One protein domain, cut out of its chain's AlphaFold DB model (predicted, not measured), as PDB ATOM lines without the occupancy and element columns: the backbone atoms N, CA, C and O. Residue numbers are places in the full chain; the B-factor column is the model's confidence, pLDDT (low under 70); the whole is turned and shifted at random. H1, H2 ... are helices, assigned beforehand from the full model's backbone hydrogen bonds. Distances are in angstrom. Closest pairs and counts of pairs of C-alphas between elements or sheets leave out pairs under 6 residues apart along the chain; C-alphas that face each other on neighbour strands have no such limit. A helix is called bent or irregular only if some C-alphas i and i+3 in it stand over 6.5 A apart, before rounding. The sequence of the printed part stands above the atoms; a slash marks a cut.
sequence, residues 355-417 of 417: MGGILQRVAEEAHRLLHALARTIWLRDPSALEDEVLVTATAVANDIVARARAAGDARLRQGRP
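AT A GLANCE: This is residues 355 to 417 of the 417 residues of an uncharacterized protein of Symbiodinium microadriaticum (UniProt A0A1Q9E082). Two long helices, H2 and the shorter H1, form a narrow V, folded back at a tight turn and opening away from it, with the end of H2 reaching past H1. The printed part has 63 residues with two named helices, H1 then H2, and no named strand; the class is all helix. It is only just loose, close to extended, with a radius of gyration of the C-alphas of 15.8 A, and is a rod spanning 51 by 21 by 9 A.

IN THESE COORDINATES: H2, residues 382 to 413, is 46.5 A long, from C-alpha 382 at (125.924, 118.810, 141.033) to C-alpha 413 at (92.474, 146.218, 124.003). It is neither bent nor irregular, but only just: C-alphas 384 and 387 are 6.1 A apart. H1, residues 356 to 377, is 31.2 A long and begins at (97.827, 143.105, 146.450).

HOW THE PARTS SIT: H2 and H1 are close but not clearly touching; their closest C-alphas, of Leu 385 and Ile 377, are 7.2 A apart. They run opposite ways at a shallow tilt of 20 degrees. In H1 every O i to N i+4 pair is within hydrogen-bond range, in H2 25 of 28.

THE WHOLE: The farthest C-alphas, of Asp 381 and Gly 415, are 51.4 A apart. The printed part has no cut, and the link from H1 to H2 is tight. The mean pLDDT of the printed part is 70.3, with residues 370 to 388 among those under 70.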
ATOM      1  N   MET A 355      95.529 145.300 143.616       42.75
ATOM      2  CA  MET A 355      96.826 144.828 143.135       42.75
ATOM      3  C   MET A 355      97.529 143.871 144.115       42.75
ATOM      4  O   MET A 355      98.332 143.044 143.681       42.75
ATOM      5  N   GLY A 356      97.204 143.939 145.414       60.97
ATOM      6  CA  GLY A 356      97.827 143.105 146.450       60.97
ATOM      7  C   GLY A 356      97.554 141.611 146.263       60.97
ATOM      8  O   GLY A 356      98.468 140.803 146.377       60.97
ATOM      9  N   GLY A 357      96.332 141.244 145.861       72.56
ATOM     10  CA  GLY A 357      95.960 139.841 145.656       72.56
ATOM     11  C   GLY A 357      96.661 139.174 144.466       72.56
ATOM     12  O   GLY A 357      96.927 137.978 144.508       72.56
ATOM     13  N   ILE A 358      96.999 139.930 143.414       64.50
ATOM     14  CA  ILE A 358      97.707 139.383 142.243       64.50
ATOM     15  C   ILE A 358      99.181 139.156 142.582       64.50
ATOM     16  O   ILE A 358      99.709 138.085 142.305       64.50
ATOM     17  N   LEU A 359      99.832 140.134 143.218       56.38
ATOM     18  CA  LEU A 359     101.229 140.001 143.636       56.38
ATOM     19  C   LEU A 359     101.405 138.899 144.684       56.38
ATOM     20  O   LEU A 359     102.372 138.149 144.610       56.38
ATOM     21  N   GLN A 360     100.443 138.752 145.597       69.75
ATOM     22  CA  GLN A 360     100.437 137.666 146.569       69.75
ATOM     23  C   GLN A 360     100.317 136.292 145.892       69.75
ATOM     24  O   GLN A 360     101.119 135.413 146.180       69.75
ATOM     25  N   ARG A 361      99.404 136.119 144.924       68.81
ATOM     26  CA  ARG A 361      99.285 134.854 144.170       68.81
ATOM     27  C   ARG A 361     100.535 134.532 143.349       68.81
ATOM     28  O   ARG A 361     100.929 133.375 143.274       68.81
ATOM     29  N   VAL A 362     101.170 135.540 142.749       71.00
ATOM     30  CA  VAL A 362     102.434 135.357 142.014       71.00
ATOM     31  C   VAL A 362     103.565 134.959 142.968       71.00
ATOM     32  O   VAL A 362     104.357 134.084 142.630       71.00
ATOM     33  N   ALA A 363     103.625 135.553 144.162       66.50
ATOM     34  CA  ALA A 363     104.619 135.206 145.176       66.50
ATOM     35  C   ALA A 363     104.408 133.791 145.745       66.50
ATOM     36  O   ALA A 363     105.374 133.046 145.891       66.50
ATOM     37  N   GLU A 364     103.160 133.401 146.016       75.12
ATOM     38  CA  GLU A 364     102.802 132.056 146.485       75.12
ATOM     39  C   GLU A 364     103.145 130.981 145.441       75.12
ATOM     40  O   GLU A 364     103.701 129.935 145.785       75.12
ATOM     41  N   GLU A 365     102.889 131.249 144.158       77.62
ATOM     42  CA  GLU A 365     103.200 130.308 143.077       77.62
ATOM     43  C   GLU A 365     104.709 130.218 142.802       77.62
ATOM     44  O   GLU A 365     105.248 129.122 142.642       77.62
ATOM     45  N   ALA A 366     105.427 131.346 142.841       68.81
ATOM     46  CA  ALA A 366     106.887 131.352 142.764       68.81
ATOM     47  C   ALA A 366     107.516 130.568 143.929       68.81
ATOM     48  O   ALA A 366     108.457 129.804 143.721       68.81
ATOM     49  N   HIS A 367     106.967 130.700 145.142       69.94
ATOM     50  CA  HIS A 367     107.413 129.941 146.308       69.94
ATOM     51  C   HIS A 367     107.183 128.431 146.136       69.94
ATOM     52  O   HIS A 367     108.093 127.645 146.400       69.94
ATOM     53  N   ARG A 368     106.013 128.011 145.629       82.06
ATOM     54  CA  ARG A 368     105.740 126.594 145.323       82.06
ATOM     55  C   ARG A 368     106.703 126.022 144.290       82.06
ATOM     56  O   ARG A 368     107.229 124.932 144.503       82.06
ATOM     57  N   LEU A 369     106.943 126.745 143.196       75.19
ATOM     58  CA  LEU A 369     107.833 126.294 142.127       75.19
ATOM     59  C   LEU A 369     109.278 126.177 142.616       75.19
ATOM     60  O   LEU A 369     109.916 125.160 142.371       75.19
ATOM     61  N   LEU A 370     109.767 127.159 143.379       66.88
ATOM     62  CA  LEU A 370     111.103 127.103 143.981       66.88
ATOM     63  C   LEU A 370     111.237 125.942 144.973       66.88
ATOM     64  O   LEU A 370     112.261 125.263 144.985       66.88
ATOM     65  N   HIS A 371     110.200 125.663 145.766       69.88
ATOM     66  CA  HIS A 371     110.203 124.539 146.702       69.88
ATOM     67  C   HIS A 371     110.152 123.175 145.986       69.88
ATOM     68  O   HIS A 371     110.773 122.211 146.444       69.88
ATOM     69  N   ALA A 372     109.428 123.063 144.870       68.56
ATOM     70  CA  ALA A 372     109.425 121.857 144.040       68.56
ATOM     71  C   ALA A 372     110.802 121.623 143.396       68.56
ATOM     72  O   ALA A 372     111.318 120.507 143.443       68.56
ATOM     73  N   LEU A 373     111.423 122.693 142.896       61.84
ATOM     74  CA  LEU A 373     112.736 122.669 142.252       61.84
ATOM     75  C   LEU A 373     113.848 122.315 143.260       61.84
ATOM     76  O   LEU A 373     114.690 121.462 142.982       61.84
ATOM     77  N   ALA A 374     113.793 122.865 144.477       59.69
ATOM     78  CA  ALA A 374     114.709 122.517 145.566       59.69
ATOM     79  C   ALA A 374     114.625 121.032 145.968       59.69
ATOM     80  O   ALA A 374     115.651 120.408 146.237       59.69
ATOM     81  N   ARG A 375     113.422 120.434 145.956       64.25
ATOM     82  CA  ARG A 375     113.238 118.996 146.227       64.25
ATOM     83  C   ARG A 375     113.805 118.108 145.121       64.25
ATOM     84  O   ARG A 375     114.344 117.052 145.427       64.25
ATOM     85  N   THR A 376     113.702 118.523 143.859       59.31
ATOM     86  CA  THR A 376     114.300 117.783 142.734       59.31
ATOM     87  C   THR A 376     115.821 117.925 142.673       59.31
ATOM     88  O   THR A 376     116.498 116.987 142.263       59.31
ATOM     89  N   ILE A 377     116.359 119.064 143.125       56.22
ATOM     90  CA  ILE A 377     117.802 119.336 143.204       56.22
ATOM     91  C   ILE A 377     118.501 118.423 144.224       56.22
ATOM     92  O   ILE A 377     119.611 117.969 143.977       56.22
ATOM     93  N   TRP A 378     117.848 118.113 145.346       53.62
ATOM     94  CA  TRP A 378     118.440 117.348 146.455       53.62
ATOM     95  C   TRP A 378     118.827 115.889 146.131       53.62
ATOM     96  O   TRP A 378     119.405 115.219 146.980       53.62
ATOM     97  N   LEU A 379     118.513 115.379 144.935       54.44
ATOM     98  CA  LEU A 379     118.678 113.966 144.567       54.44
ATOM     99  C   LEU A 379     119.635 113.729 143.383       54.44
ATOM    100  O   LEU A 379     119.649 112.621 142.846       54.44
ATOM    101  N   ARG A 380     120.392 114.735 142.918       50.72
ATOM    102  CA  ARG A 380     121.170 114.632 141.665       50.72
ATOM    103  C   ARG A 380     122.590 115.191 141.746       50.72
ATOM    104  O   ARG A 380     122.878 116.060 142.563       50.72
ATOM    105  N   ASP A 381     123.440 114.694 140.843       50.25
ATOM    106  CA  ASP A 381     124.830 115.122 140.669       50.25
ATOM    107  C   ASP A 381     124.944 116.631 140.362       50.25
ATOM    108  O   ASP A 381     124.216 117.150 139.509       50.25
ATOM    109  N   PRO A 382     125.881 117.346 141.010       54.69
ATOM    110  CA  PRO A 382     125.924 118.810 141.033       54.69
ATOM    111  C   PRO A 382     126.302 119.471 139.697       54.69
ATOM    112  O   PRO A 382     125.896 120.602 139.449       54.69
ATOM    113  N   SER A 383     127.039 118.795 138.812       49.50
ATOM    114  CA  SER A 383     127.528 119.385 137.552       49.50
ATOM    115  C   SER A 383     126.480 119.420 136.436       49.50
ATOM    116  O   SER A 383     126.428 120.378 135.674       49.50
ATOM    117  N   ALA A 384     125.598 118.419 136.361       54.69
ATOM    118  CA  ALA A 384     124.457 118.433 135.439       54.69
ATOM    119  C   ALA A 384     123.361 119.422 135.889       54.69
ATOM    120  O   ALA A 384     122.518 119.843 135.096       54.69
ATOM    121  N   LEU A 385     123.387 119.796 137.169       56.22
ATOM    122  CA  LEU A 385     122.376 120.613 137.820       56.22
ATOM    123  C   LEU A 385     122.488 122.102 137.466       56.22
ATOM    124  O   LEU A 385     121.466 122.763 137.302       56.22
ATOM    125  N   GLU A 386     123.702 122.643 137.339       58.03
ATOM    126  CA  GLU A 386     123.901 124.080 137.093       58.03
ATOM    127  C   GLU A 386     123.322 124.517 135.741       58.03
ATOM    128  O   GLU A 386     122.599 125.518 135.663       58.03
ATOM    129  N   ASP A 387     123.550 123.719 134.696       57.00
ATOM    130  CA  ASP A 387     123.036 123.991 133.354       57.00
ATOM    131  C   ASP A 387     121.510 123.807 133.278       57.00
ATOM    132  O   ASP A 387     120.807 124.638 132.693       57.00
ATOM    133  N   GLU A 388     120.956 122.771 133.920       65.19
ATOM    134  CA  GLU A 388     119.510 122.499 133.914       65.19
ATOM    135  C   GLU A 388     118.724 123.542 134.733       65.19
ATOM    136  O   GLU A 388     117.664 124.014 134.299       65.19
ATOM    137  N   VAL A 389     119.260 123.975 135.881       74.62
ATOM    138  CA  VAL A 389     118.670 125.038 136.711       74.62
ATOM    139  C   VAL A 389     118.689 126.370 135.969       74.62
ATOM    140  O   VAL A 389     117.680 127.079 135.979       74.62
ATOM    141  N   LEU A 390     119.782 126.702 135.278       67.44
ATOM    142  CA  LEU A 390     119.873 127.943 134.511       67.44
ATOM    143  C   LEU A 390     118.885 127.955 133.334       67.44
ATOM    144  O   LEU A 390     118.189 128.956 133.125       67.44
ATOM    145  N   VAL A 391     118.768 126.844 132.600       77.38
ATOM    146  CA  VAL A 391     117.806 126.698 131.492       77.38
ATOM    147  C   VAL A 391     116.367 126.792 132.003       77.38
ATOM    148  O   VAL A 391     115.562 127.543 131.444       77.38
ATOM    149  N   THR A 392     116.052 126.106 133.102       79.69
ATOM    150  CA  THR A 392     114.703 126.090 133.687       79.69
ATOM    151  C   THR A 392     114.322 127.451 134.266       79.69
ATOM    152  O   THR A 392     113.237 127.961 133.984       79.69
ATOM    153  N   ALA A 393     115.222 128.101 135.009       75.31
ATOM    154  CA  ALA A 393     114.994 129.442 135.546       75.31
ATOM    155  C   ALA A 393     114.786 130.472 134.426       75.31
ATOM    156  O   ALA A 393     113.895 131.319 134.514       75.31
ATOM    157  N   THR A 394     115.555 130.365 133.337       75.25
ATOM    158  CA  THR A 394     115.402 131.228 132.159       75.25
ATOM    159  C   THR A 394     114.063 130.988 131.458       75.25
ATOM    160  O   THR A 394     113.389 131.947 131.077       75.25
ATOM    161  N   ALA A 395     113.629 129.731 131.324       80.69
ATOM    162  CA  ALA A 395     112.330 129.389 130.747       80.69
ATOM    163  C   ALA A 395     111.163 129.942 131.585       80.69
ATOM    164  O   ALA A 395     110.258 130.570 131.034       80.69
ATOM    165  N   VAL A 396     111.218 129.790 132.912       84.19
ATOM    166  CA  VAL A 396     110.201 130.325 133.835       84.19
ATOM    167  C   VAL A 396     110.172 131.855 133.795       84.19
ATOM    168  O   VAL A 396     109.097 132.449 133.706       84.19
ATOM    169  N   ALA A 397     111.335 132.512 133.794       77.50
ATOM    170  CA  ALA A 397     111.412 133.966 133.673       77.50
ATOM    171  C   ALA A 397     110.796 134.463 132.354       77.50
ATOM    172  O   ALA A 397     110.036 135.435 132.350       77.50
ATOM    173  N   ASN A 398     111.065 133.769 131.246       78.69
ATOM    174  CA  ASN A 398     110.487 134.097 129.945       78.69
ATOM    175  C   ASN A 398     108.964 133.897 129.913       78.69
ATOM    176  O   ASN A 398     108.268 134.751 129.360       78.69
ATOM    177  N   ASP A 399     108.434 132.840 130.537       86.00
ATOM    178  CA  ASP A 399     106.983 132.619 130.637       86.00
ATOM    179  C   ASP A 399     106.300 133.715 131.474       86.00
ATOM    180  O   ASP A 399     105.292 134.289 131.058       86.00
ATOM    181  N   ILE A 400     106.891 134.108 132.609       83.44
ATOM    182  CA  ILE A 400     106.374 135.211 133.437       83.44
ATOM    183  C   ILE A 400     106.326 136.518 132.631       83.44
ATOM    184  O   ILE A 400     105.311 137.223 132.647       83.44
ATOM    185  N   VAL A 401     107.390 136.834 131.887       82.81
ATOM    186  CA  VAL A 401     107.441 138.031 131.031       82.81
ATOM    187  C   VAL A 401     106.410 137.951 129.903       82.81
ATOM    188  O   VAL A 401     105.739 138.948 129.622       82.81
ATOM    189  N   ALA A 402     106.241 136.786 129.274       84.06
ATOM    190  CA  ALA A 402     105.250 136.579 128.221       84.06
ATOM    191  C   ALA A 402     103.818 136.773 128.744       84.06
ATOM    192  O   ALA A 402     103.035 137.505 128.133       84.06
ATOM    193  N   ARG A 403     103.490 136.212 129.915       85.06
ATOM    194  CA  ARG A 403     102.178 136.386 130.559       85.06
ATOM    195  C   ARG A 403     101.924 137.830 130.977       85.06
ATOM    196  O   ARG A 403     100.818 138.331 130.788       85.06
ATOM    197  N   ALA A 404     102.938 138.521 131.498       79.38
ATOM    198  CA  ALA A 404     102.828 139.936 131.845       79.38
ATOM    199  C   ALA A 404     102.554 140.810 130.607       79.38
ATOM    200  O   ALA A 404     101.710 141.706 130.667       79.38
ATOM    201  N   ARG A 405     103.206 140.519 129.472       83.06
ATOM    202  CA  ARG A 405     102.946 141.196 128.188       83.06
ATOM    203  C   ARG A 405     101.538 140.916 127.672       83.06
ATOM    204  O   ARG A 405     100.813 141.861 127.384       83.06
ATOM    205  N   ALA A 406     101.119 139.651 127.655       86.69
ATOM    206  CA  ALA A 406      99.775 139.270 127.227       86.69
ATOM    207  C   ALA A 406      98.682 139.938 128.084       86.69
ATOM    208  O   ALA A 406      97.672 140.409 127.557       86.69
ATOM    209  N   ALA A 407      98.897 140.045 129.399       84.38
ATOM    210  CA  ALA A 407      97.991 140.754 130.300       84.38
ATOM    211  C   ALA A 407      97.970 142.275 130.048       84.38
ATOM    212  O   ALA A 407      96.910 142.895 130.154       84.38
ATOM    213  N   GLY A 408      99.114 142.873 129.702       85.94
ATOM    214  CA  GLY A 408      99.211 144.278 129.298       85.94
ATOM    215  C   GLY A 408      98.452 144.563 127.999       85.94
ATOM    216  O   GLY A 408      97.620 145.470 127.958       85.94
ATOM    217  N   ASP A 409      98.653 143.731 126.978       85.69
ATOM    218  CA  ASP A 409      97.986 143.862 125.678       85.69
ATOM    219  C   ASP A 409      96.470 143.657 125.790       85.69
ATOM    220  O   ASP A 409      95.687 144.373 125.159       85.69
ATOM    221  N   ALA A 410      96.028 142.724 126.641       85.44
ATOM    222  CA  ALA A 410      94.611 142.517 126.926       85.44
ATOM    223  C   ALA A 410      93.961 143.750 127.582       85.44
ATOM    224  O   ALA A 410      92.829 144.093 127.241       85.44
ATOM    225  N   ARG A 411      94.670 144.453 128.478       78.75
ATOM    226  CA  ARG A 411      94.171 145.692 129.104       78.75
ATOM    227  C   ARG A 411      94.098 146.852 128.116       78.75
ATOM    228  O   ARG A 411      93.082 147.546 128.090       78.75
ATOM    229  N   LEU A 412      95.108 146.999 127.255       78.12
ATOM    230  CA  LEU A 412      95.113 148.003 126.185       78.12
ATOM    231  C   LEU A 412      93.942 147.801 125.213       78.12
ATOM    232  O   LEU A 412      93.271 148.765 124.849       78.12
ATOM    233  N   ARG A 413      93.633 146.549 124.855       82.69
ATOM    234  CA  ARG A 413      92.474 146.218 124.003       82.69
ATOM    235  C   ARG A 413      91.126 146.498 124.668       82.69
ATOM    236  O   ARG A 413      90.154 146.747 123.967       82.69
ATOM    237  N   GLN A 414      91.057 146.471 125.997       88.56
ATOM    238  CA  GLN A 414      89.828 146.742 126.750       88.56
ATOM    239  C   GLN A 414      89.604 148.234 127.048       88.56
ATOM    240  O   GLN A 414      88.636 148.569 127.732       88.56
ATOM    241  N   GLY A 415      90.477 149.133 126.571       73.19
ATOM    242  CA  GLY A 415      90.331 150.578 126.778       73.19
ATOM    243  C   GLY A 415      90.353 151.001 128.251       73.19
ATOM    244  O   GLY A 415      89.881 152.087 128.584       73.19
ATOM    245  N   ARG A 416      90.869 150.146 129.145       55.62
ATOM    246  CA  ARG A 416      91.036 150.468 130.564       55.62
ATOM    247  C   ARG A 416      92.467 150.965 130.785       55.62
ATOM    248  O   ARG A 416      93.385 150.204 130.475       55.62
ATOM    249  N   PRO A 417      92.649 152.211 131.262       56.44
ATOM    250  CA  PRO A 417      93.972 152.757 131.551       56.44
ATOM    251  C   PRO A 417      94.705 151.975 132.646       56.44
ATOM    252  O   PRO A 417      94.031 151.400 133.538       56.44
TER     253      PRO A 417